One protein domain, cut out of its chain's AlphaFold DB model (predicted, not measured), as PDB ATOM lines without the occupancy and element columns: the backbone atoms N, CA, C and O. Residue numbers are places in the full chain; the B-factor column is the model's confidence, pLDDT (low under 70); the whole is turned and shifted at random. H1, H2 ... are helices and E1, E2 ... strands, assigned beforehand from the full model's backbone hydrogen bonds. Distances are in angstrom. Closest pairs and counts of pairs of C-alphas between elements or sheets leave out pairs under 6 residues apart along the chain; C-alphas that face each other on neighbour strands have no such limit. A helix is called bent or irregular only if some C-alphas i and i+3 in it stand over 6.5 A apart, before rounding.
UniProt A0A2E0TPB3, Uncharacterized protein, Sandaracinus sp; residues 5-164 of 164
ATOM      1  N   ALA A   5     -14.991  12.567  -5.875       93.06
ATOM      2  CA  ALA A   5     -13.771  12.958  -5.197       93.06
ATOM      3  C   ALA A   5     -14.105  14.006  -4.135       93.06
ATOM      4  O   ALA A   5     -14.803  14.988  -4.401       93.06
ATOM      5  N   LEU A   6     -13.606  13.812  -2.922       95.56
ATOM      6  CA  LEU A   6     -13.948  14.620  -1.762       95.56
ATOM      7  C   LEU A   6     -12.684  15.153  -1.093       95.56
ATOM      8  O   LEU A   6     -11.698  14.435  -0.938       95.56
ATOM      9  N   ILE A   7     -12.738  16.402  -0.628       96.44
ATOM     10  CA  ILE A   7     -11.751  16.917   0.327       96.44
ATOM     11  C   ILE A   7     -12.334  16.802   1.727       96.44
ATOM     12  O   ILE A   7     -13.319  17.471   2.064       96.44
ATOM     13  N   VAL A   8     -11.705  15.970   2.553       96.81
ATOM     14  CA  VAL A   8     -12.175  15.649   3.901       96.81
ATOM     15  C   VAL A   8     -11.169  16.142   4.930       96.81
ATOM     16  O   VAL A   8     -10.011  15.738   4.913       96.81
ATOM     17  N   ILE A   9     -11.613  16.981   5.861       96.19
ATOM     18  CA  ILE A   9     -10.860  17.279   7.084       96.19
ATOM     19  C   ILE A   9     -11.422  16.366   8.160       96.19
ATOM     20  O   ILE A   9     -12.564  16.538   8.577       96.19
ATOM     21  N   GLY A  10     -10.670  15.361   8.584       96.31
ATOM     22  CA  GLY A  10     -11.250  14.280   9.366       96.31
ATOM     23  C   GLY A  10     -10.236  13.294   9.906       96.31
ATOM     24  O   GLY A  10      -9.059  13.615  10.070       96.31
ATOM     25  N   ARG A  11     -10.726  12.102  10.234       96.19
ATOM     26  CA  ARG A  11      -9.934  10.996  10.773       96.19
ATOM     27  C   ARG A  11     -10.288   9.709  10.033       96.19
ATOM     28  O   ARG A  11     -11.480   9.458   9.837       96.19
ATOM     29  N   PRO A  12      -9.295   8.883   9.680       94.75
ATOM     30  CA  PRO A  12      -9.537   7.507   9.283       94.75
ATOM     31  C   PRO A  12     -10.265   6.723  10.372       94.75
ATOM     32  O   PRO A  12      -9.959   6.846  11.564       94.75
ATOM     33  N   VAL A  13     -11.237   5.925   9.941       93.12
ATOM     34  CA  VAL A  13     -11.927   4.936  10.765       93.12
ATOM     35  C   VAL A  13     -11.114   3.644  10.711       93.12
ATOM     36  O   VAL A  13     -10.800   3.138   9.638       93.12
ATOM     37  N   LYS A  14     -10.744   3.135  11.884       90.88
ATOM     38  CA  LYS A  14      -9.976   1.898  12.072       90.88
ATOM     39  C   LYS A  14     -10.860   0.688  12.345       90.88
ATOM     40  O   LYS A  14     -10.393  -0.432  12.189       90.88
ATOM     41  N   THR A  15     -12.106   0.916  12.761       86.81
ATOM     42  CA  THR A  15     -13.090  -0.156  12.912       86.81
ATOM     43  C   THR A  15     -13.313  -0.839  11.574       86.81
ATOM     44  O   THR A  15     -13.666  -0.184  10.594       86.81
ATOM     45  N   GLU A  16     -13.139  -2.155  11.552       83.62
ATOM     46  CA  GLU A  16     -13.608  -2.989  10.455       83.62
ATOM     47  C   GLU A  16     -15.121  -3.166  10.606       83.62
ATOM     48  O   GLU A  16     -15.605  -3.593  11.656       83.62
ATOM     49  N   PHE A  17     -15.876  -2.784   9.580       80.62
ATOM     50  CA  PHE A  17     -17.314  -3.019   9.560       80.62
ATOM     51  C   PHE A  17     -17.588  -4.483   9.220       80.62
ATOM     52  O   PHE A  17     -16.984  -5.039   8.307       80.62
ATOM     53  N   GLU A  18     -18.532  -5.094   9.928       79.62
ATOM     54  CA  GLU A  18     -18.927  -6.492   9.714       79.62
ATOM     55  C   GLU A  18     -20.159  -6.615   8.806       79.62
ATOM     56  O   GLU A  18     -20.504  -7.717   8.374       79.62
ATOM     57  N   SER A  19     -20.868  -5.507   8.555       80.12
ATOM     58  CA  SER A  19     -22.053  -5.507   7.702       80.12
ATOM     59  C   SER A  19     -22.383  -4.137   7.108       80.12
ATOM     60  O   SER A  19     -21.972  -3.087   7.614       80.12
ATOM     61  N   VAL A  20     -23.166  -4.162   6.025       78.75
ATOM     62  CA  VAL A  20     -23.732  -2.981   5.358       78.75
ATOM     63  C   VAL A  20     -24.455  -2.087   6.360       78.75
ATOM     64  O   VAL A  20     -24.252  -0.876   6.397       78.75
ATOM     65  N   GLU A  21     -25.272  -2.699   7.211       84.12
ATOM     66  CA  GLU A  21     -26.127  -2.002   8.161       84.12
ATOM     67  C   GLU A  21     -25.310  -1.223   9.197       84.12
ATOM     68  O   GLU A  21     -25.747  -0.166   9.650       84.12
ATOM     69  N   GLN A  22     -24.114  -1.705   9.564       84.44
ATOM     70  CA  GLN A  22     -23.219  -0.969  10.460       84.44
ATOM     71  C   GLN A  22     -22.667   0.298   9.792       84.44
ATOM     72  O   GLN A  22     -22.624   1.353  10.431       84.44
ATOM     73  N   ILE A  23     -22.295   0.218   8.510       84.06
ATOM     74  CA  ILE A  23     -21.826   1.375   7.731       84.06
ATOM     75  C   ILE A  23     -22.957   2.395   7.591       84.06
ATOM     76  O   ILE A  23     -22.765   3.578   7.873       84.06
ATOM     77  N   GLU A  24     -24.154   1.943   7.207       86.00
ATOM     78  CA  GLU A  24     -25.327   2.805   7.049       86.00
ATOM     79  C   GLU A  24     -25.729   3.473   8.369       86.00
ATOM     80  O   GLU A  24     -26.045   4.665   8.387       86.00
ATOM     81  N   ALA A  25     -25.670   2.747   9.490       88.56
ATOM     82  CA  ALA A  25     -25.940   3.308  10.811       88.56
ATOM     83  C   ALA A  25     -24.911   4.383  11.198       88.56
ATOM     84  O   ALA A  25     -25.292   5.452  11.683       88.56
ATOM     85  N   ALA A  26     -23.622   4.134  10.953       89.31
ATOM     86  CA  ALA A  26     -22.559   5.101  11.215       89.31
ATOM     87  C   ALA A  26     -22.702   6.361  10.344       89.31
ATOM     88  O   ALA A  26     -22.627   7.479  10.860       89.31
ATOM     89  N   ALA A  27     -22.976   6.196   9.046       90.31
ATOM     90  CA  ALA A  27     -23.227   7.301   8.124       90.31
ATOM     91  C   ALA A  27     -24.462   8.115   8.538       90.31
ATOM     92  O   ALA A  27     -24.395   9.339   8.648       90.31
ATOM     93  N   SER A  28     -25.565   7.440   8.872       91.75
ATOM     94  CA  SER A  28     -26.796   8.092   9.320       91.75
ATOM     95  C   SER A  28     -26.587   8.913  10.596       91.75
ATOM     96  O   SER A  28     -27.049  10.053  10.690       91.75
ATOM     97  N   ALA A  29     -25.829   8.385  11.558       92.25
ATOM     98  CA  ALA A  29     -25.513   9.109  12.781       92.25
ATOM     99  C   ALA A  29     -24.602  10.324  12.525       92.25
ATOM    100  O   ALA A  29     -24.806  11.387  13.125       92.25
ATOM    101  N   ALA A  30     -23.626  10.203  11.616       92.94
ATOM    102  CA  ALA A  30     -22.808  11.334  11.186       92.94
ATOM    103  C   ALA A  30     -23.673  12.438  10.546       92.94
ATOM    104  O   ALA A  30     -23.527  13.603  10.919       92.94
ATOM    105  N   ASP A  31     -24.634  12.079   9.690       93.44
ATOM    106  CA  ASP A  31     -25.569  13.011   9.042       93.44
ATOM    107  C   ASP A  31     -26.537  13.684  10.027       93.44
ATOM    108  O   ASP A  31     -26.874  14.871   9.914       93.44
ATOM    109  N   GLU A  32     -27.030  12.948  11.023       94.56
ATOM    110  CA  GLU A  32     -27.854  13.515  12.091       94.56
ATOM    111  C   GLU A  32     -27.094  14.581  12.881       94.56
ATOM    112  O   GLU A  32     -27.614  15.683  13.107       94.56
ATOM    113  N   LEU A  33     -25.841  14.296  13.234       93.81
ATOM    114  CA  LEU A  33     -24.960  15.258  13.887       93.81
ATOM    115  C   LEU A  33     -24.613  16.427  12.966       93.81
ATOM    116  O   LEU A  33     -24.664  17.571  13.414       93.81
ATOM    117  N   ALA A  34     -24.350  16.180  11.684       93.12
ATOM    118  CA  ALA A  34     -24.128  17.214  10.676       93.12
ATOM    119  C   ALA A  34     -25.273  18.237  10.673       93.12
ATOM    120  O   ALA A  34     -25.054  19.446  10.799       93.12
ATOM    121  N   ARG A  35     -26.520  17.748  10.644       95.31
ATOM    122  CA  ARG A  35     -27.732  18.583  10.690       95.31
ATOM    123  C   ARG A  35     -27.875  19.338  12.008       95.31
ATOM    124  O   ARG A  35     -28.193  20.529  11.990       95.31
ATOM    125  N   LYS A  36     -27.627  18.675  13.142       94.75
ATOM    126  CA  LYS A  36     -27.685  19.290  14.480       94.75
ATOM    127  C   LYS A  36     -26.663  20.424  14.619       94.75
ATOM    128  O   LYS A  36     -27.004  21.503  15.105       94.75
ATOM    129  N   LEU A  37     -25.430  20.180  14.181       92.44
ATOM    130  CA  LEU A  37     -24.294  21.098  14.306       92.44
ATOM    131  C   LEU A  37     -24.239  22.139  13.188       92.44
ATOM    132  O   LEU A  37     -23.513  23.123  13.313       92.44
ATOM    133  N   LYS A  38     -25.030  21.953  12.124       94.12
ATOM    134  CA  LYS A  38     -25.003  22.762  10.896       94.12
ATOM    135  C   LYS A  38     -23.609  22.798  10.273       94.12
ATOM    136  O   LYS A  38     -23.147  23.838   9.804       94.12
ATOM    137  N   LEU A  39     -22.949  21.648  10.293       93.44
ATOM    138  CA  LEU A  39     -21.634  21.430   9.713       93.44
ATOM    139  C   LEU A  39     -21.755  20.352   8.632       93.44
ATOM    140  O   LEU A  39     -22.548  19.431   8.813       93.44
ATOM    141  N   PRO A  40     -20.986  20.430   7.533       93.38
ATOM    142  CA  PRO A  40     -20.979  19.412   6.486       93.38
ATOM    143  C   PRO A  40     -20.173  18.186   6.944       93.38
ATOM    144  O   PRO A  40     -19.101  17.904   6.423       93.38
ATOM    145  N   LEU A  41     -20.630  17.528   8.007       93.75
ATOM    146  CA  LEU A  41     -20.014  16.320   8.543       93.75
ATOM    147  C   LEU A  41     -20.554  15.101   7.796       93.75
ATOM    148  O   LEU A  41     -21.719  15.093   7.417       93.75
ATOM    149  N   GLY A  42     -19.723  14.083   7.619       92.88
ATOM    150  CA  GLY A  42     -20.131  12.838   6.984       92.88
ATOM    151  C   GLY A  42     -19.131  11.713   7.210       92.88
ATOM    152  O   GLY A  42     -18.007  11.938   7.677       92.88
ATOM    153  N   LEU A  43     -19.571  10.503   6.874       92.56
ATOM    154  CA  LEU A  43     -18.732   9.320   6.735       92.56
ATOM    155  C   LEU A  43     -18.543   9.051   5.240       92.56
ATOM    156  O   LEU A  43     -19.515   8.889   4.509       92.56
ATOM    157  N   VAL A  44     -17.292   9.017   4.798       90.50
ATOM    158  CA  VAL A  44     -16.903   8.711   3.423       90.50
ATOM    159  C   VAL A  44     -16.410   7.273   3.384       90.50
ATOM    160  O   VAL A  44     -15.352   6.954   3.929       90.50
ATOM    161  N   TYR A  45     -17.198   6.412   2.747       87.12
ATOM    162  CA  TYR A  45     -16.824   5.034   2.457       87.12
ATOM    163  C   TYR A  45     -15.940   5.017   1.208       87.12
ATOM    164  O   TYR A  45     -16.419   5.299   0.110       87.12
ATOM    165  N   CYS A  46     -14.646   4.748   1.377       83.56
ATOM    166  CA  CYS A  46     -13.640   4.979   0.340       83.56
ATOM    167  C   CYS A  46     -13.438   3.758  -0.571       83.56
ATOM    168  O   CYS A  46     -12.308   3.396  -0.877       83.56
ATOM    169  N   GLY A  47     -14.512   3.080  -0.978       68.62
ATOM    170  CA  GLY A  47     -14.382   1.875  -1.796       68.62
ATOM    171  C   GLY A  47     -15.427   1.714  -2.874       68.62
ATOM    172  O   GLY A  47     -16.368   2.494  -3.040       68.62
ATOM    173  N   THR A  48     -15.210   0.646  -3.624       62.06
ATOM    174  CA  THR A  48     -15.915   0.335  -4.852       62.06
ATOM    175  C   THR A  48     -17.222  -0.393  -4.571       62.06
ATOM    176  O   THR A  48     -17.240  -1.429  -3.908       62.06
ATOM    177  N   THR A  49     -18.326   0.064  -5.157       53.09
ATOM    178  CA  THR A  49     -19.617  -0.644  -5.087       53.09
ATOM    179  C   THR A  49     -19.609  -2.020  -5.768       53.09
ATOM    180  O   THR A  49     -20.586  -2.748  -5.636       53.09
ATOM    181  N   ILE A  50     -18.544  -2.393  -6.495       44.38
ATOM    182  CA  ILE A  50     -18.451  -3.675  -7.222       44.38
ATOM    183  C   ILE A  50     -18.375  -4.890  -6.273       44.38
ATOM    184  O   ILE A  50     -18.684  -5.996  -6.701       44.38
ATOM    185  N   ASN A  51     -18.132  -4.681  -4.971       40.75
ATOM    186  CA  ASN A  51     -18.117  -5.753  -3.965       40.75
ATOM    187  C   ASN A  51     -19.309  -5.760  -2.980       40.75
ATOM    188  O   ASN A  51     -19.316  -6.531  -2.023       40.75
ATOM    189  N   TRP A  52     -20.369  -4.976  -3.208       47.81
ATOM    190  CA  TRP A  52     -21.638  -5.163  -2.483       47.81
ATOM    191  C   TRP A  52     -22.566  -6.060  -3.318       47.81
ATOM    192  O   TRP A  52     -23.136  -5.542  -4.284       47.81
ATOM    193  N   PRO A  53     -22.744  -7.370  -3.023       43.06
ATOM    194  CA  PRO A  53     -22.797  -8.005  -1.697       43.06
ATOM    195  C   PRO A  53     -21.956  -9.297  -1.532       43.06
ATOM    196  O   PRO A  53     -22.198 -10.046  -0.586       43.06
ATOM    197  N   ASP A  54     -21.018  -9.591  -2.437       48.53
ATOM    198  CA  ASP A  54     -20.390 -10.921  -2.498       48.53
ATOM    199  C   ASP A  54     -19.020 -11.020  -1.800       48.53
ATOM    200  O   ASP A  54     -18.646 -12.124  -1.420       48.53
ATOM    201  N   ASP A  55     -18.328  -9.903  -1.530       51.56
ATOM    202  CA  ASP A  55     -17.046  -9.893  -0.809       51.56
ATOM    203  C   ASP A  55     -16.937  -8.646   0.082       51.56
ATOM    204  O   ASP A  55     -16.536  -7.565  -0.346       51.56
ATOM    205  N   PHE A  56     -17.307  -8.792   1.357       52.41
ATOM    206  CA  PHE A  56     -17.203  -7.755   2.394       52.41
ATOM    207  C   PHE A  56     -15.738  -7.548   2.831       52.41
ATOM    208  O   PHE A  56     -15.412  -7.580   4.018       52.41
ATOM    209  N   GLU A  57     -14.822  -7.432   1.871       54.62
ATOM    210  CA  GLU A  57     -13.427  -7.134   2.154       54.62
ATOM    211  C   GLU A  57     -13.307  -5.694   2.665       54.62
ATOM    212  O   GLU A  57     -13.986  -4.773   2.200       54.62
ATOM    213  N   TYR A  58     -12.463  -5.536   3.686       60.09
ATOM    214  CA  TYR A  58     -12.150  -4.278   4.352       60.09
ATOM    215  C   TYR A  58     -12.081  -3.109   3.363       60.09
ATOM    216  O   TYR A  58     -11.246  -3.092   2.463       60.09
ATOM    217  N   THR A  59     -12.947  -2.115   3.557       70.38
ATOM    218  CA  THR A  59     -12.899  -0.866   2.801       70.38
ATOM    219  C   THR A  59     -12.554   0.283   3.743       70.38
ATOM    220  O   THR A  59     -13.274   0.506   4.726       70.38
ATOM    221  N   PRO A  60     -11.488   1.047   3.458       85.94
ATOM    222  CA  PRO A  60     -11.112   2.177   4.287       85.94
ATOM    223  C   PRO A  60     -12.214   3.246   4.337       85.94
ATOM    224  O   PRO A  60     -12.955   3.465   3.381       85.94
ATOM    225  N   CYS A  61     -12.339   3.929   5.473       90.62
ATOM    226  CA  CYS A  61     -13.341   4.975   5.668       90.62
ATOM    227  C   CYS A  61     -12.725   6.214   6.309       90.62
ATOM    228  O   CYS A  61     -11.847   6.119   7.169       90.62
ATOM    229  N   LEU A  62     -13.251   7.383   5.952       93.94
ATOM    230  CA  LEU A  62     -12.951   8.653   6.605       93.94
ATOM    231  C   LEU A  62     -14.211   9.200   7.261       93.94
ATOM    232  O   LEU A  62     -15.305   9.085   6.721       93.94
ATOM    233  N   VAL A  63     -14.059   9.857   8.405       95.44
ATOM    234  CA  VAL A  63     -15.160  10.576   9.049       95.44
ATOM    235  C   VAL A  63     -14.717  11.980   9.441       95.44
ATOM    236  O   VAL A  63     -13.641  12.179  10.018       95.44
ATOM    237  N   GLY A  64     -15.524  12.983   9.100       96.19
ATOM    238  CA  GLY A  64     -15.177  14.380   9.347       96.19
ATOM    239  C   GLY A  64     -15.936  15.368   8.473       96.19
ATOM    240  O   GLY A  64     -17.038  15.089   8.017       96.19
ATOM    241  N   LEU A  65     -15.352  16.549   8.278       96.56
ATOM    242  CA  LEU A  65     -15.907  17.622   7.459       96.56
ATOM    243  C   LEU A  65     -15.618  17.369   5.983       96.56
ATOM    244  O   LEU A  65     -14.464  17.435   5.561       96.56
ATOM    245  N   VAL A  66     -16.669  17.193   5.195       95.81
ATOM    246  CA  VAL A  66     -16.606  17.219   3.736       95.81
ATOM    247  C   VAL A  66     -16.626  18.680   3.296       95.81
ATOM    248  O   VAL A  66     -17.620  19.395   3.423       95.81
ATOM    249  N   THR A  67     -15.480  19.168   2.845       95.25
ATOM    250  CA  THR A  67     -15.274  20.592   2.532       95.25
ATOM    251  C   THR A  67     -15.456  20.911   1.055       95.25
ATOM    252  O   THR A  67     -15.716  22.066   0.706       95.25
ATOM    253  N   HIS A  68     -15.325  19.897   0.205       94.88
ATOM    254  CA  HIS A  68     -15.493  19.990  -1.233       94.88
ATOM    255  C   HIS A  68     -15.874  18.622  -1.794       94.88
ATOM    256  O   HIS A  68     -15.393  17.607  -1.288       94.88
ATOM    257  N   VAL A  69     -16.712  18.624  -2.828       93.25
ATOM    258  CA  VAL A  69     -17.127  17.437  -3.581       93.25
ATOM    259  C   VAL A  69     -16.969  17.765  -5.056       93.25
ATOM    260  O   VAL A  69     -17.395  18.833  -5.503       93.25
ATOM    261  N   TYR A  70     -16.340  16.857  -5.786       91.50
ATOM    262  CA  TYR A  70     -16.144  16.922  -7.220       91.50
ATOM    263  C   TYR A  70     -16.624  15.604  -7.825       91.50
ATOM    264  O   TYR A  70     -16.188  14.536  -7.406       91.50
ATOM    265  N   TYR A  71     -17.543  15.668  -8.781       87.81
ATOM    266  CA  TYR A  71     -18.158  14.476  -9.361       87.81
ATOM    267  C   TYR A  71     -17.321  13.945 -10.522       87.81
ATOM    268  O   TYR A  71     -16.861  14.724 -11.357       87.81
ATOM    269  N   GLY A  72     -17.115  12.629 -10.550       76.62
ATOM    270  CA  GLY A  72     -16.417  11.951 -11.632       76.62
ATOM    271  C   GLY A  72     -17.247  11.930 -12.912       76.62
ATOM    272  O   GLY A  72     -18.438  11.624 -12.881       76.62
ATOM    273  N   ASP A  73     -16.605  12.244 -14.032       79.56
ATOM    274  CA  ASP A  73     -17.184  12.175 -15.373       79.56
ATOM    275  C   ASP A  73     -16.048  11.916 -16.376       79.56
ATOM    276  O   ASP A  73     -15.021  12.595 -16.346       79.56
ATOM    277  N   ASP A  74     -16.222  10.926 -17.255       74.75
ATOM    278  CA  ASP A  74     -15.213  10.528 -18.248       74.75
ATOM    279  C   ASP A  74     -14.853  11.662 -19.212       74.75
ATOM    280  O   ASP A  74     -13.735  11.715 -19.736       74.75
ATOM    281  N   GLU A  75     -15.784  12.593 -19.422       77.75
ATOM    282  CA  GLU A  75     -15.582  13.771 -20.261       77.75
ATOM    283  C   GLU A  75     -15.183  15.024 -19.456       77.75
ATOM    284  O   GLU A  75     -14.939  16.074 -20.055       77.75
ATOM    285  N   ALA A  76     -15.067  14.947 -18.121       70.12
ATOM    286  CA  ALA A  76     -14.753  16.119 -17.308       70.12
ATOM    287  C   ALA A  76     -13.294  16.574 -17.446       70.12
ATOM    288  O   ALA A  76     -12.323  15.833 -17.227       70.12
ATOM    289  N   GLU A  77     -13.158  17.864 -17.750       83.25
ATOM    290  CA  GLU A  77     -11.909  18.610 -17.645       83.25
ATOM    291  C   GLU A  77     -11.591  18.934 -16.173       83.25
ATOM    292  O   GLU A  77     -12.517  19.139 -15.383       83.25
ATOM    293  N   PRO A  78     -10.301  19.043 -15.791       89.62
ATOM    294  CA  PRO A  78      -9.914  19.471 -14.450       89.62
ATOM    295  C   PRO A  78     -10.626  20.763 -14.031       89.62
ATOM    296  O   PRO A  78     -10.571  21.780 -14.724       89.62
ATOM    297  N   GLY A  79     -11.289  20.731 -12.876       91.31
ATOM    298  CA  GLY A  79     -11.937  21.901 -12.290       91.31
ATOM    299  C   GLY A  79     -11.046  22.589 -11.258       91.31
ATOM    300  O   GLY A  79     -10.163  21.953 -10.688       91.31
ATOM    301  N   PRO A  80     -11.261  23.881 -10.965       93.56
ATOM    302  CA  PRO A  80     -10.491  24.576  -9.941       93.56
ATOM    303  C   PRO A  80     -10.760  23.974  -8.556       93.56
ATOM    304  O   PRO A  80     -11.915  23.830  -8.160       93.56
ATOM    305  N   LEU A  81      -9.699  23.701  -7.796       94.50
ATOM    306  CA  LEU A  81      -9.778  23.318  -6.391       94.50
ATOM    307  C   LEU A  81      -9.640  24.577  -5.515       94.50
ATOM    308  O   LEU A  81      -8.555  25.162  -5.441       94.50
ATOM    309  N   PRO A  82     -10.706  25.040  -4.834       91.75
ATOM    310  CA  PRO A  82     -10.626  26.260  -4.040       91.75
ATOM    311  C   PRO A  82      -9.709  26.076  -2.828       91.75
ATOM    312  O   PRO A  82      -9.874  25.123  -2.072       91.75
ATOM    313  N   ALA A  83      -8.842  27.049  -2.537       87.44
ATOM    314  CA  ALA A  83      -8.005  27.029  -1.327       87.44
ATOM    315  C   ALA A  83      -8.828  26.862  -0.028       87.44
ATOM    316  O   ALA A  83      -8.384  26.241   0.934       87.44
ATOM    317  N   ALA A  84     -10.072  27.359  -0.018       90.19
ATOM    318  CA  ALA A  84     -11.002  27.207   1.102       90.19
ATOM    319  C   ALA A  84     -11.427  25.749   1.382       90.19
ATOM    320  O   ALA A  84     -11.921  25.477   2.482       90.19
ATOM    321  N   ALA A  85     -11.253  24.828   0.427       90.81
ATOM    322  CA  ALA A  85     -11.473  23.396   0.630       90.81
ATOM    323  C   ALA A  85     -10.466  22.825   1.640       90.81
ATOM    324  O   ALA A  85     -10.830  22.077   2.533       90.81
ATOM    325  N   MET A  86      -9.207  23.259   1.574       89.69
ATOM    326  CA  MET A  86      -8.135  22.745   2.438       89.69
ATOM    327  C   MET A  86      -7.910  23.591   3.695       89.69
ATOM    328  O   MET A  86      -7.041  23.276   4.504       89.69
ATOM    329  N   ALA A  87      -8.664  24.683   3.854       88.25
ATOM    330  CA  ALA A  87      -8.538  25.568   5.003       88.25
ATOM    331  C   ALA A  87      -8.821  24.804   6.302       88.25
ATOM    332  O   ALA A  87      -9.853  24.142   6.410       88.25
ATOM    333  N   GLU A  88      -7.927  24.938   7.284       85.62
ATOM    334  CA  GLU A  88      -8.040  24.276   8.584       85.62
ATOM    335  C   GLU A  88      -9.385  24.593   9.255       85.62
ATOM    336  O   GLU A  88      -9.838  25.743   9.293       85.62
ATOM    337  N   ARG A  89     -10.041  23.556   9.785       88.69
ATOM    338  CA  ARG A  89     -11.333  23.665  10.468       88.69
ATOM    339  C   ARG A  89     -11.349  22.791  11.708       88.69
ATOM    340  O   ARG A  89     -10.883  21.655  11.695       88.69
ATOM    341  N   THR A  90     -11.959  23.310  12.765       89.19
ATOM    342  CA  THR A  90     -12.174  22.558  13.998       89.19
ATOM    343  C   THR A  90     -13.474  21.773  13.912       89.19
ATOM    344  O   THR A  90     -14.533  22.334  13.628       89.19
ATOM    345  N   ILE A  91     -13.396  20.477  14.202       92.50
ATOM    346  CA  ILE A  91     -14.564  19.612  14.367       92.50
ATOM    347  C   ILE A  91     -14.906  19.556  15.857       92.50
ATOM    348  O   ILE A  91     -14.004  19.270  16.648       92.50
ATOM    349  N   PRO A  92     -16.163  19.828  16.256       93.31
ATOM    350  CA  PRO A  92     -16.564  19.807  17.659       93.31
ATOM    351  C   PRO A  92     -16.280  18.466  18.344       93.31
ATOM    352  O   PRO A  92     -16.574  17.409  17.788       93.31
ATOM    353  N   ASP A  93     -15.805  18.507  19.592       93.69
ATOM    354  CA  ASP A  93     -15.527  17.298  20.383       93.69
ATOM    355  C   ASP A  93     -16.754  16.394  20.555       93.69
ATOM    356  O   ASP A  93     -16.616  15.173  20.638       93.69
ATOM    357  N   GLU A  94     -17.962  16.971  20.556       94.31
ATOM    358  CA  GLU A  94     -19.209  16.202  20.638       94.31
ATOM    359  C   GLU A  94     -19.403  15.259  19.441       94.31
ATOM    360  O   GLU A  94     -19.972  14.184  19.604       94.31
ATOM    361  N   PHE A  95     -18.890  15.618  18.259       94.12
ATOM    362  CA  PHE A  95     -18.928  14.739  17.093       94.12
ATOM    363  C   PHE A  95     -18.016  13.528  17.299       94.12
ATOM    364  O   PHE A  95     -18.439  12.390  17.112       94.12
ATOM    365  N   TRP A  96     -16.783  13.758  17.758       94.62
ATOM    366  CA  TRP A  96     -15.830  12.680  18.029       94.62
ATOM    367  C   TRP A  96     -16.294  11.754  19.149       94.62
ATOM    368  O   TRP A  96     -16.077  10.546  19.072       94.62
ATOM    369  N   ALA A  97     -16.921  12.310  20.188       93.19
ATOM    370  CA  ALA A  97     -17.519  11.527  21.259       93.19
ATOM    371  C   ALA A  97     -18.630  10.620  20.718       93.19
ATOM    372  O   ALA A  97     -18.597   9.418  20.963       93.19
ATOM    373  N   ALA A  98     -19.541  11.164  19.909       92.44
ATOM    374  CA  ALA A  98     -20.636  10.392  19.337       92.44
ATOM    375  C   ALA A  98     -20.151   9.269  18.401       92.44
ATOM    376  O   ALA A  98     -20.651   8.154  18.486       92.44
ATOM    377  N   MET A  99     -19.135   9.515  17.563       93.69
ATOM    378  CA  MET A  99     -18.551   8.458  16.719       93.69
ATOM    379  C   MET A  99     -17.984   7.303  17.558       93.69
ATOM    380  O   MET A  99     -18.183   6.138  17.227       93.69
ATOM    381  N   LYS A 100     -17.332   7.608  18.687       92.69
ATOM    382  CA  LYS A 100     -16.823   6.584  19.614       92.69
ATOM    383  C   LYS A 100     -17.937   5.840  20.347       92.69
ATOM    384  O   LYS A 100     -17.804   4.644  20.580       92.69
ATOM    385  N   GLU A 101     -19.024   6.519  20.712       92.12
ATOM    386  CA  GLU A 101     -20.199   5.890  21.337       92.12
ATOM    387  C   GLU A 101     -20.886   4.881  20.402       92.12
ATOM    388  O   GLU A 101     -21.450   3.899  20.880       92.12
ATOM    389  N   LEU A 102     -20.769   5.071  19.084       87.06
ATOM    390  CA  LEU A 102     -21.196   4.108  18.060       87.06
ATOM    391  C   LEU A 102     -20.218   2.936  17.872       87.06
ATOM    392  O   LEU A 102     -20.471   2.061  17.050       87.06
ATOM    393  N   GLY A 103     -19.108   2.908  18.613       89.50
ATOM    394  CA  GLY A 103     -18.088   1.865  18.519       89.50
ATOM    395  C   GLY A 103     -17.023   2.111  17.447       89.50
ATOM    396  O   GLY A 103     -16.253   1.197  17.155       89.50
ATOM    397  N   LEU A 104     -16.944   3.318  16.869       91.31
ATOM    398  CA  LEU A 104     -15.900   3.640  15.897       91.31
ATOM    399  C   LEU A 104     -14.565   3.941  16.587       91.31
ATOM    400  O   LEU A 104     -14.424   4.889  17.368       91.31
ATOM    401  N   GLU A 105     -13.550   3.166  16.232       94.00
ATOM    402  CA  GLU A 105     -12.152   3.449  16.492       94.00
ATOM    403  C   GLU A 105     -11.653   4.415  15.423       94.00
ATOM    404  O   GLU A 105     -11.754   4.148  14.228       94.00
ATOM    405  N   LEU A 106     -11.122   5.560  15.846       94.44
ATOM    406  CA  LEU A 106     -10.645   6.607  14.947       94.44
ATOM    407  C   LEU A 106      -9.143   6.793  15.110       94.44
ATOM    408  O   LEU A 106      -8.587   6.607  16.198       94.44
ATOM    409  N   GLU A 107      -8.482   7.243  14.051       93.69
ATOM    410  CA  GLU A 107      -7.121   7.743  14.173       93.69
ATOM    411  C   GLU A 107      -7.024   8.919  15.166       93.69
ATOM    412  O   GLU A 107      -7.973   9.676  15.400       93.69
ATOM    413  N   GLY A 108      -5.869   9.031  15.828       88.56
ATOM    414  CA  GLY A 108      -5.672   9.992  16.914       88.56
ATOM    415  C   GLY A 108      -5.661  11.443  16.440       88.56
ATOM    416  O   GLY A 108      -6.127  12.323  17.167       88.56
ATOM    417  N   GLU A 109      -5.177  11.677  15.221       90.31
ATOM    418  CA  GLU A 109      -4.951  13.004  14.659       90.31
ATOM    419  C   GLU A 109      -5.923  13.300  13.521       90.31
ATOM    420  O   GLU A 109      -6.182  12.458  12.662       90.31
ATOM    421  N   THR A 110      -6.454  14.522  13.517       95.00
ATOM    422  CA  THR A 110      -7.217  15.042  12.383       95.00
ATOM    423  C   THR A 110      -6.245  15.487  11.293       95.00
ATOM    424  O   THR A 110      -5.272  16.175  11.589       95.00
ATOM    425  N   GLY A 111      -6.534  15.117  10.049       95.44
ATOM    426  CA  GLY A 111      -5.779  15.536   8.869       95.44
ATOM    427  C   GLY A 111      -6.699  15.962   7.728       95.44
ATOM    428  O   GLY A 111      -7.921  15.813   7.817       95.44
ATOM    429  N   THR A 112      -6.100  16.479   6.660       96.19
ATOM    430  CA  THR A 112      -6.792  16.799   5.402       96.19
ATOM    431  C   THR A 112      -6.500  15.712   4.377       96.19
ATOM    432  O   THR A 112      -5.339  15.361   4.173       96.19
ATOM    433  N   TYR A 113      -7.534  15.202   3.717       96.12
ATOM    434  CA  TYR A 113      -7.457  14.062   2.810       96.12
ATOM    435  C   TYR A 113      -8.133  14.373   1.477       96.12
ATOM    436  O   TYR A 113      -9.175  15.028   1.448       96.12
ATOM    437  N   LEU A 114      -7.551  13.863   0.392       96.44
ATOM    438  CA  LEU A 114      -8.269  13.607  -0.851       96.44
ATOM    439  C   LEU A 114      -8.826  12.192  -0.744       96.44
ATOM    440  O   LEU A 114      -8.056  11.252  -0.561       96.44
ATOM    441  N   ALA A 115     -10.139  12.058  -0.839       95.00
ATOM    442  CA  ALA A 115     -10.846  10.790  -0.783       95.00
ATOM    443  C   ALA A 115     -11.639  10.577  -2.066       95.00
ATOM    444  O   ALA A 115     -12.009  11.544  -2.732       95.00
ATOM    445  N   VAL A 116     -11.926   9.328  -2.390       92.44
ATOM    446  CA  VAL A 116     -12.800   8.947  -3.491       92.44
ATOM    447  C   VAL A 116     -13.848   7.962  -3.003       92.44
ATOM    448  O   VAL A 116     -13.565   7.116  -2.160       92.44
ATOM    449  N   ALA A 117     -15.062   8.089  -3.524       88.25
ATOM    450  CA  ALA A 117     -16.165   7.173  -3.275       88.25
ATOM    451  C   ALA A 117     -16.694   6.622  -4.604       88.25
ATOM    452  O   ALA A 117     -16.630   7.295  -5.639       88.25
ATOM    453  N   GLY A 118     -17.216   5.395  -4.573       84.81
ATOM    454  CA  GLY A 118     -17.646   4.688  -5.778       84.81
ATOM    455  C   GLY A 118     -16.471   4.142  -6.594       84.81
ATOM    456  O   GLY A 118     -15.381   3.918  -6.076       84.81
ATOM    457  N   TRP A 119     -16.705   3.876  -7.878       85.44
ATOM    458  CA  TRP A 119     -15.686   3.392  -8.813       85.44
ATOM    459  C   TRP A 119     -14.931   4.586  -9.403       85.44
ATOM    460  O   TRP A 119     -15.109   4.906 -10.574       85.44
ATOM    461  N   THR A 120     -14.172   5.294  -8.562       87.12
ATOM    462  CA  THR A 120     -13.606   6.615  -8.883       87.12
ATOM    463  C   THR A 120     -12.106   6.666  -8.619       87.12
ATOM    464  O   THR A 120     -11.633   6.197  -7.583       87.12
ATOM    465  N   TRP A 121     -11.366   7.340  -9.497       92.19
ATOM    466  CA  TRP A 121     -10.047   7.888  -9.186       92.19
ATOM    467  C   TRP A 121     -10.082   9.411  -9.236       92.19
ATOM    468  O   TRP A 121     -10.915  10.010  -9.917       92.19
ATOM    469  N   ALA A 122      -9.158  10.041  -8.518       94.06
ATOM    470  CA  ALA A 122      -8.995  11.484  -8.509       94.06
ATOM    471  C   ALA A 122      -7.528  11.898  -8.481       94.06
ATOM    472  O   ALA A 122      -6.684  11.230  -7.879       94.06
ATOM    473  N   ASP A 123      -7.228  13.043  -9.085       95.62
ATOM    474  CA  ASP A 123      -5.937  13.701  -8.952       95.62
ATOM    475  C   ASP A 123      -6.080  15.193  -8.656       95.62
ATOM    476  O   ASP A 123      -7.069  15.837  -9.011       95.62
ATOM    477  N   ILE A 124      -5.074  15.717  -7.958       96.81
ATOM    478  CA  ILE A 124      -4.842  17.145  -7.800       96.81
ATOM    479  C   ILE A 124      -3.595  17.481  -8.605       96.81
ATOM    480  O   ILE A 124      -2.530  16.875  -8.423       96.81
ATOM    481  N   SER A 125      -3.737  18.487  -9.453       96.69
ATOM    482  CA  SER A 125      -2.686  18.989 -10.325       96.69
ATOM    483  C   SER A 125      -2.369  20.450 -10.010       96.69
ATOM    484  O   SER A 125      -3.222  21.203  -9.525       96.69
ATOM    485  N   GLY A 126      -1.114  20.825 -10.239       94.94
ATOM    486  CA  GLY A 126      -0.631  22.192 -10.103       94.94
ATOM    487  C   GLY A 126      -1.097  23.101 -11.242       94.94
ATOM    488  O   GLY A 126      -1.747  22.642 -12.186       94.94
ATOM    489  N   PRO A 127      -0.768  24.400 -11.173       91.81
ATOM    490  CA  PRO A 127      -1.205  25.386 -12.160       91.81
ATOM    491  C   PRO A 127      -0.651  25.128 -13.570       91.81
ATOM    492  O   PRO A 127      -1.261  25.576 -14.541       91.81
ATOM    493  N   ASP A 128       0.463  24.396 -13.698       90.81
ATOM    494  CA  ASP A 128       1.051  24.024 -14.990       90.81
ATOM    495  C   ASP A 128       0.527  22.660 -15.502       90.81
ATOM    496  O   ASP A 128       0.973  22.161 -16.539       90.81
ATOM    497  N   GLY A 129      -0.455  22.066 -14.807       90.19
ATOM    498  CA  GLY A 129      -1.081  20.788 -15.155       90.19
ATOM    499  C   GLY A 129      -0.266  19.560 -14.745       90.19
ATOM    500  O   GLY A 129      -0.601  18.437 -15.123       90.19
ATOM    501  N   GLU A 130       0.814  19.741 -13.987       93.62
ATOM    502  CA  GLU A 130       1.578  18.649 -13.414       93.62
ATOM    503  C   GLU A 130       0.799  17.984 -12.277       93.62
ATOM    504  O   GLU A 130       0.347  18.639 -11.338       93.62
ATOM    505  N   ARG A 131       0.662  16.657 -12.336       94.75
ATOM    506  CA  ARG A 131       0.027  15.896 -11.259       94.75
ATOM    507  C   ARG A 131       0.877  15.976  -9.992       94.75
ATOM    508  O   ARG A 131       2.036  15.560  -9.999       94.75
ATOM    509  N   ILE A 132       0.276  16.437  -8.897       95.75
ATOM    510  CA  ILE A 132       0.922  16.537  -7.581       95.75
ATOM    511  C   ILE A 132       0.622  15.293  -6.741       95.75
ATOM    512  O   ILE A 132       1.518  14.720  -6.120       95.75
ATOM    513  N   VAL A 133      -0.643  14.875  -6.704       95.88
ATOM    514  CA  VAL A 133      -1.112  13.722  -5.925       95.88
ATOM    515  C   VAL A 133      -2.350  13.126  -6.588       95.88
ATOM    516  O   VAL A 133      -3.053  13.808  -7.323       95.88
ATOM    517  N   GLY A 134      -2.630  11.847  -6.359       94.06
ATOM    518  CA  GLY A 134      -3.927  11.271  -6.694       94.06
ATOM    519  C   GLY A 134      -4.172   9.973  -5.945       94.06
ATOM    520  O   GLY A 134      -3.265   9.468  -5.287       94.06
ATOM    521  N   VAL A 135      -5.389   9.467  -6.059       93.19
ATOM    522  CA  VAL A 135      -5.870   8.276  -5.367       93.19
ATOM    523  C   VAL A 135      -6.937   7.577  -6.203       93.19
ATOM    524  O   VAL A 135      -7.652   8.235  -6.955       93.19
ATOM    525  N   SER A 136      -7.035   6.259  -6.073       90.25
ATOM    526  CA  SER A 136      -8.079   5.434  -6.680       90.25
ATOM    527  C   SER A 136      -8.840   4.671  -5.602       90.25
ATOM    528  O   SER A 136      -8.263   4.301  -4.577       90.25
ATOM    529  N   ALA A 137     -10.120   4.405  -5.854       86.88
ATOM    530  CA  ALA A 137     -10.918   3.483  -5.055       86.88
ATOM    531  C   ALA A 137     -10.408   2.029  -5.146       86.88
ATOM    532  O   ALA A 137     -10.778   1.214  -4.309       86.88
ATOM    533  N   GLU A 138      -9.559   1.706  -6.131       82.94
ATOM    534  CA  GLU A 138      -8.876   0.406  -6.252       82.94
ATOM    535  C   GLU A 138      -7.649   0.261  -5.331       82.94
ATOM    536  O   GLU A 138      -7.153  -0.851  -5.158       82.94
ATOM    537  N   ASP A 139      -7.145   1.366  -4.769       80.94
ATOM    538  CA  ASP A 139      -6.040   1.362  -3.806       80.94
ATOM    539  C   ASP A 139      -6.615   1.351  -2.369       80.94
ATOM    540  O   ASP A 139      -7.185   0.360  -1.929       80.94
ATOM    541  N   ASP A 140      -6.523   2.480  -1.656       81.81
ATOM    542  CA  ASP A 140      -7.108   2.693  -0.322       81.81
ATOM    543  C   ASP A 140      -8.282   3.695  -0.347       81.81
ATOM    544  O   ASP A 140      -8.889   4.002   0.681       81.81
ATOM    545  N   GLY A 141      -8.555   4.295  -1.511       88.94
ATOM    546  CA  GLY A 141      -9.611   5.288  -1.703       88.94
ATOM    547  C   GLY A 141      -9.421   6.621  -0.970       88.94
ATOM    548  O   GLY A 141     -10.253   7.514  -1.110       88.94
ATOM    549  N   TYR A 142      -8.331   6.825  -0.227       93.50
ATOM    550  CA  TYR A 142      -7.927   8.157   0.222       93.50
ATOM    551  C   TYR A 142      -6.409   8.331   0.343       93.50
ATOM    552  O   TYR A 142      -5.645   7.380   0.462       93.50
ATOM    553  N   THR A 143      -5.961   9.584   0.327       94.38
ATOM    554  CA  THR A 143      -4.566   9.966   0.562       94.38
ATOM    555  C   THR A 143      -4.481  11.269   1.348       94.38
ATOM    556  O   THR A 143      -5.328  12.158   1.221       94.38
ATOM    557  N   ARG A 144      -3.467  11.379   2.208       95.19
ATOM    558  CA  ARG A 144      -3.284  12.508   3.126       95.19
ATOM    559  C   ARG A 144      -2.576  13.675   2.425       95.19
ATOM    560  O   ARG A 144      -1.558  13.481   1.766       95.19
ATOM    561  N   LEU A 145      -3.105  14.890   2.579       94.81
ATOM    562  CA  LEU A 145      -2.661  16.101   1.873       94.81
ATOM    563  C   LEU A 145      -1.803  17.044   2.722       94.81
ATOM    564  O   LEU A 145      -0.944  17.733   2.182       94.81
ATOM    565  N   ASP A 146      -2.010  17.085   4.038       89.00
ATOM    566  CA  ASP A 146      -1.346  18.037   4.947       89.00
ATOM    567  C   ASP A 146       0.187  17.859   5.056       89.00
ATOM    568  O   ASP A 146       0.886  18.780   5.475       89.00
ATOM    569  N   GLY A 147       0.727  16.719   4.614       84.81
ATOM    570  CA  GLY A 147       2.165  16.478   4.443       84.81
ATOM    571  C   GLY A 147       2.737  16.913   3.086       84.81
ATOM    572  O   GLY A 147       3.940  16.778   2.862       84.81
ATOM    573  N   ASN A 148       1.904  17.412   2.168       90.00
ATOM    574  CA  ASN A 148       2.299  17.803   0.819       90.00
ATOM    575  C   ASN A 148       2.286  19.333   0.661       90.00
ATOM    576  O   ASN A 148       1.252  19.951   0.411       90.00
ATOM    577  N   ASP A 149       3.467  19.944   0.762       88.88
ATOM    578  CA  ASP A 149       3.648  21.397   0.663       88.88
ATOM    579  C   ASP A 149       3.114  21.995  -0.651       88.88
ATOM    580  O   ASP A 149       2.609  23.119  -0.639       88.88
ATOM    581  N   ALA A 150       3.200  21.261  -1.766       87.88
ATOM    582  CA  ALA A 150       2.716  21.729  -3.065       87.88
ATOM    583  C   ALA A 150       1.184  21.821  -3.106       87.88
ATOM    584  O   ALA A 150       0.642  22.720  -3.739       87.88
ATOM    585  N   VAL A 151       0.489  20.941  -2.379       89.81
ATOM    586  CA  VAL A 151      -0.969  21.010  -2.213       89.81
ATOM    587  C   VAL A 151      -1.338  22.103  -1.209       89.81
ATOM    588  O   VAL A 151      -2.147  22.976  -1.504       89.81
ATOM    589  N   MET A 152      -0.704  22.114  -0.036       88.38
ATOM    590  CA  MET A 152      -1.108  23.004   1.060       88.38
ATOM    591  C   MET A 152      -0.808  24.486   0.807       88.38
ATOM    592  O   MET A 152      -1.485  25.351   1.359       88.38
ATOM    593  N   LYS A 153       0.209  24.791  -0.008       84.31
ATOM    594  CA  LYS A 153       0.595  26.161  -0.390       84.31
ATOM    595  C   LYS A 153       0.298  26.469  -1.860       84.31
ATOM    596  O   LYS A 153       0.607  27.570  -2.311       84.31
ATOM    597  N   GLY A 154      -0.238  25.502  -2.603       79.25
ATOM    598  CA  GLY A 154      -0.496  25.630  -4.030       79.25
ATOM    599  C   GLY A 154      -1.588  26.652  -4.318       79.25
ATOM    600  O   GLY A 154      -2.668  26.616  -3.731       79.25
ATOM    601  N   GLU A 155      -1.315  27.554  -5.256       86.12
ATOM    602  CA  GLU A 155      -2.316  28.437  -5.850       86.12
ATOM    603  C   GLU A 155      -2.680  27.920  -7.244       86.12
ATOM    604  O   GLU A 155      -1.840  27.359  -7.945       86.12
ATOM    605  N   GLY A 156      -3.937  28.105  -7.653       91.44
ATOM    606  CA  GLY A 156      -4.392  27.669  -8.978       91.44
ATOM    607  C   GLY A 156      -4.452  26.151  -9.153       91.44
ATOM    608  O   GLY A 156      -4.384  25.677 -10.282       91.44
ATOM    609  N   LEU A 157      -4.578  25.398  -8.056       96.06
ATOM    610  CA  LEU A 157      -4.736  23.949  -8.112       96.06
ATOM    611  C   LEU A 157      -6.019  23.560  -8.842       96.06
ATOM    612  O   LEU A 157      -7.055  24.221  -8.711       96.06
ATOM    613  N   THR A 158      -5.961  22.432  -9.535       95.75
ATOM    614  CA  THR A 158      -7.130  21.794 -10.131       95.75
ATOM    615  C   THR A 158      -7.328  20.402  -9.568       95.75
ATOM    616  O   THR A 158      -6.360  19.726  -9.231       95.75
ATOM    617  N   ILE A 159      -8.579  19.967  -9.503       95.56
ATOM    618  CA  ILE A 159      -8.972  18.601  -9.187       95.56
ATOM    619  C   ILE A 159      -9.670  17.992 -10.399       95.56
ATOM    620  O   ILE A 159     -10.445  18.659 -11.090       95.56
ATOM    621  N   ARG A 160      -9.394  16.719 -10.653       93.94
ATOM    622  CA  ARG A 160     -10.099  15.911 -11.643       93.94
ATOM    623  C   ARG A 160     -10.508  14.594 -11.004       93.94
ATOM    624  O   ARG A 160      -9.760  14.060 -10.190       93.94
ATOM    625  N   ALA A 161     -11.668  14.083 -11.396       92.69
ATOM    626  CA  ALA A 161     -12.126  12.752 -11.037       92.69
ATOM    627  C   ALA A 161     -12.763  12.068 -12.250       92.69
ATOM    628  O   ALA A 161     -13.387  12.739 -13.070       92.69
ATOM    629  N   SER A 162     -12.610  10.751 -12.354       89.62
ATOM    630  CA  SER A 162     -13.216   9.919 -13.404       89.62
ATOM    631  C   SER A 162     -13.441   8.510 -12.872       89.62
ATOM    632  O   SER A 162     -13.004   8.188 -11.764       89.62
ATOM    633  N   TYR A 163     -14.089   7.660 -13.665       85.12
ATOM    634  CA  TYR A 163     -14.220   6.250 -13.323       85.12
ATOM    635  C   TYR A 163     -12.895   5.492 -13.494       85.12
ATOM    636  O   TYR A 163     -12.071   5.875 -14.333       85.12
ATOM    637  N   CYS A 164     -12.682   4.444 -12.692       75.75
ATOM    638  CA  CYS A 164     -11.544   3.527 -12.859       75.75
ATOM    639  C   CYS A 164     -11.697   2.620 -14.090       75.75
ATOM    640  O   CYS A 164     -12.834   2.169 -14.372       75.75
TER     641      CYS A 164
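What this domain is: This is residues 5 to 164 of the 164 residues of an uncharacterized protein of Sandaracinus sp (UniProt A0A2E0TPB3). Two sheets are partly face to face with their strands crossed: a twisted five-stranded sheet, bent back on itself at E1, and a smaller sheet of three strands. Away from the smaller sheet, H1 packs along edge strand E2, with H3 side by side with H1, while short H2 grazes the five-stranded sheet, short H4 grazes the three-stranded one, and residues 46 to 60 form a long loop. The 160 printed residues hold four named helices and eight named strands, in the order E1 H1 E2 E3 H2 H3 E4 E5 E6 E7 H4 E8. The sheets, E2 E3 E1 E4 E7 and E6 E5 E8, are antiparallel; the class is mixed, helices and strands. The whole is compact, with a radius of gyration of the C-alphas of 15.4 A and spans of 45 by 37 by 25 A.

Where its parts are: E1, residues 5 to 13, begins at C-alpha 5 (-13.771, 12.958, -5.197), is 18.0 A long and bends by 95 degrees at residue 9. H1, residues 20 to 37, is 25.7 A long. E2 is residues 41 to 45; E3, residues 61 to 71, is 18.4 A long and bends by 113 degrees at residue 64. H2 is residues 83 to 86, H3 93 to 101, E4 111 to 117, E5 120 to 125, E6 131 to 136, E7 142 to 144 and H4 149 to 152. E8, residues 158 to 163, ends at C-alpha 163 (-14.220, 6.250, -13.323).

How they stand to each other: In the folded sheet, one sheet bent into two leaves that face each other, E2 E3 face E4 E7 with E1 as the hinge. N 42 and O 64 of hairpin E2 and E3 are 2.9 A apart, N 7 and O 68 of E3 and E1 3.0 A, N 8 and O 113 of E1 and E4 2.9 A, and N 114 and O 143 of E4 and E7 2.9 A, each within hydrogen-bond range. The two sheets form a sandwich, face to face, their strands at 90 degrees; C-alphas of Val 135 in E6 and Tyr 142 in E7 are closest for that pair, 6.0 A. Within hydrogen-bond range are also N 122 and O 135 of hairpin E5 and E6, 2.8 A, and N 123 and O 160 of E5 and E8, 2.9 A. E1, H1 and E2 form a split strand-helix-strand unit, two strands running the same way with E3 between them; its crossover is right-handed. H1 is over E2, along the strands at 4 degrees on the local plane, at a height over the sheet of 7.2 A; their closest C-alphas are Ala 34 and Leu 41, 4.7 A. With residues 26 to 33 alone, H1 touches H3, at a shallow tilt of 22 degrees, opposite ways; the closest C-alphas, of Leu 33 and Phe 95, are 6.9 A apart. H2 and H3 only graze the five-stranded sheet, with residues 84 to 86 and 95 to 99; H4 only grazes the three-stranded one, with residues 149 to 151. In H1 and H3 every O i to N i+4 pair is within hydrogen-bond range; H2 and H4 are too short for one, and their single O i to N i+3 pair is within range in H2 but not in H4.

The domain as a whole: The C-alphas farthest apart, of Glu 101 and Asp 128, are 45.8 A apart. The printed part has no cut and ends at the chain's last residue, 164. The links E2 to E3 and E3 to H2 are long. Mean pLDDT of the printed part is 87.5; residues 47 to 58 are under 70.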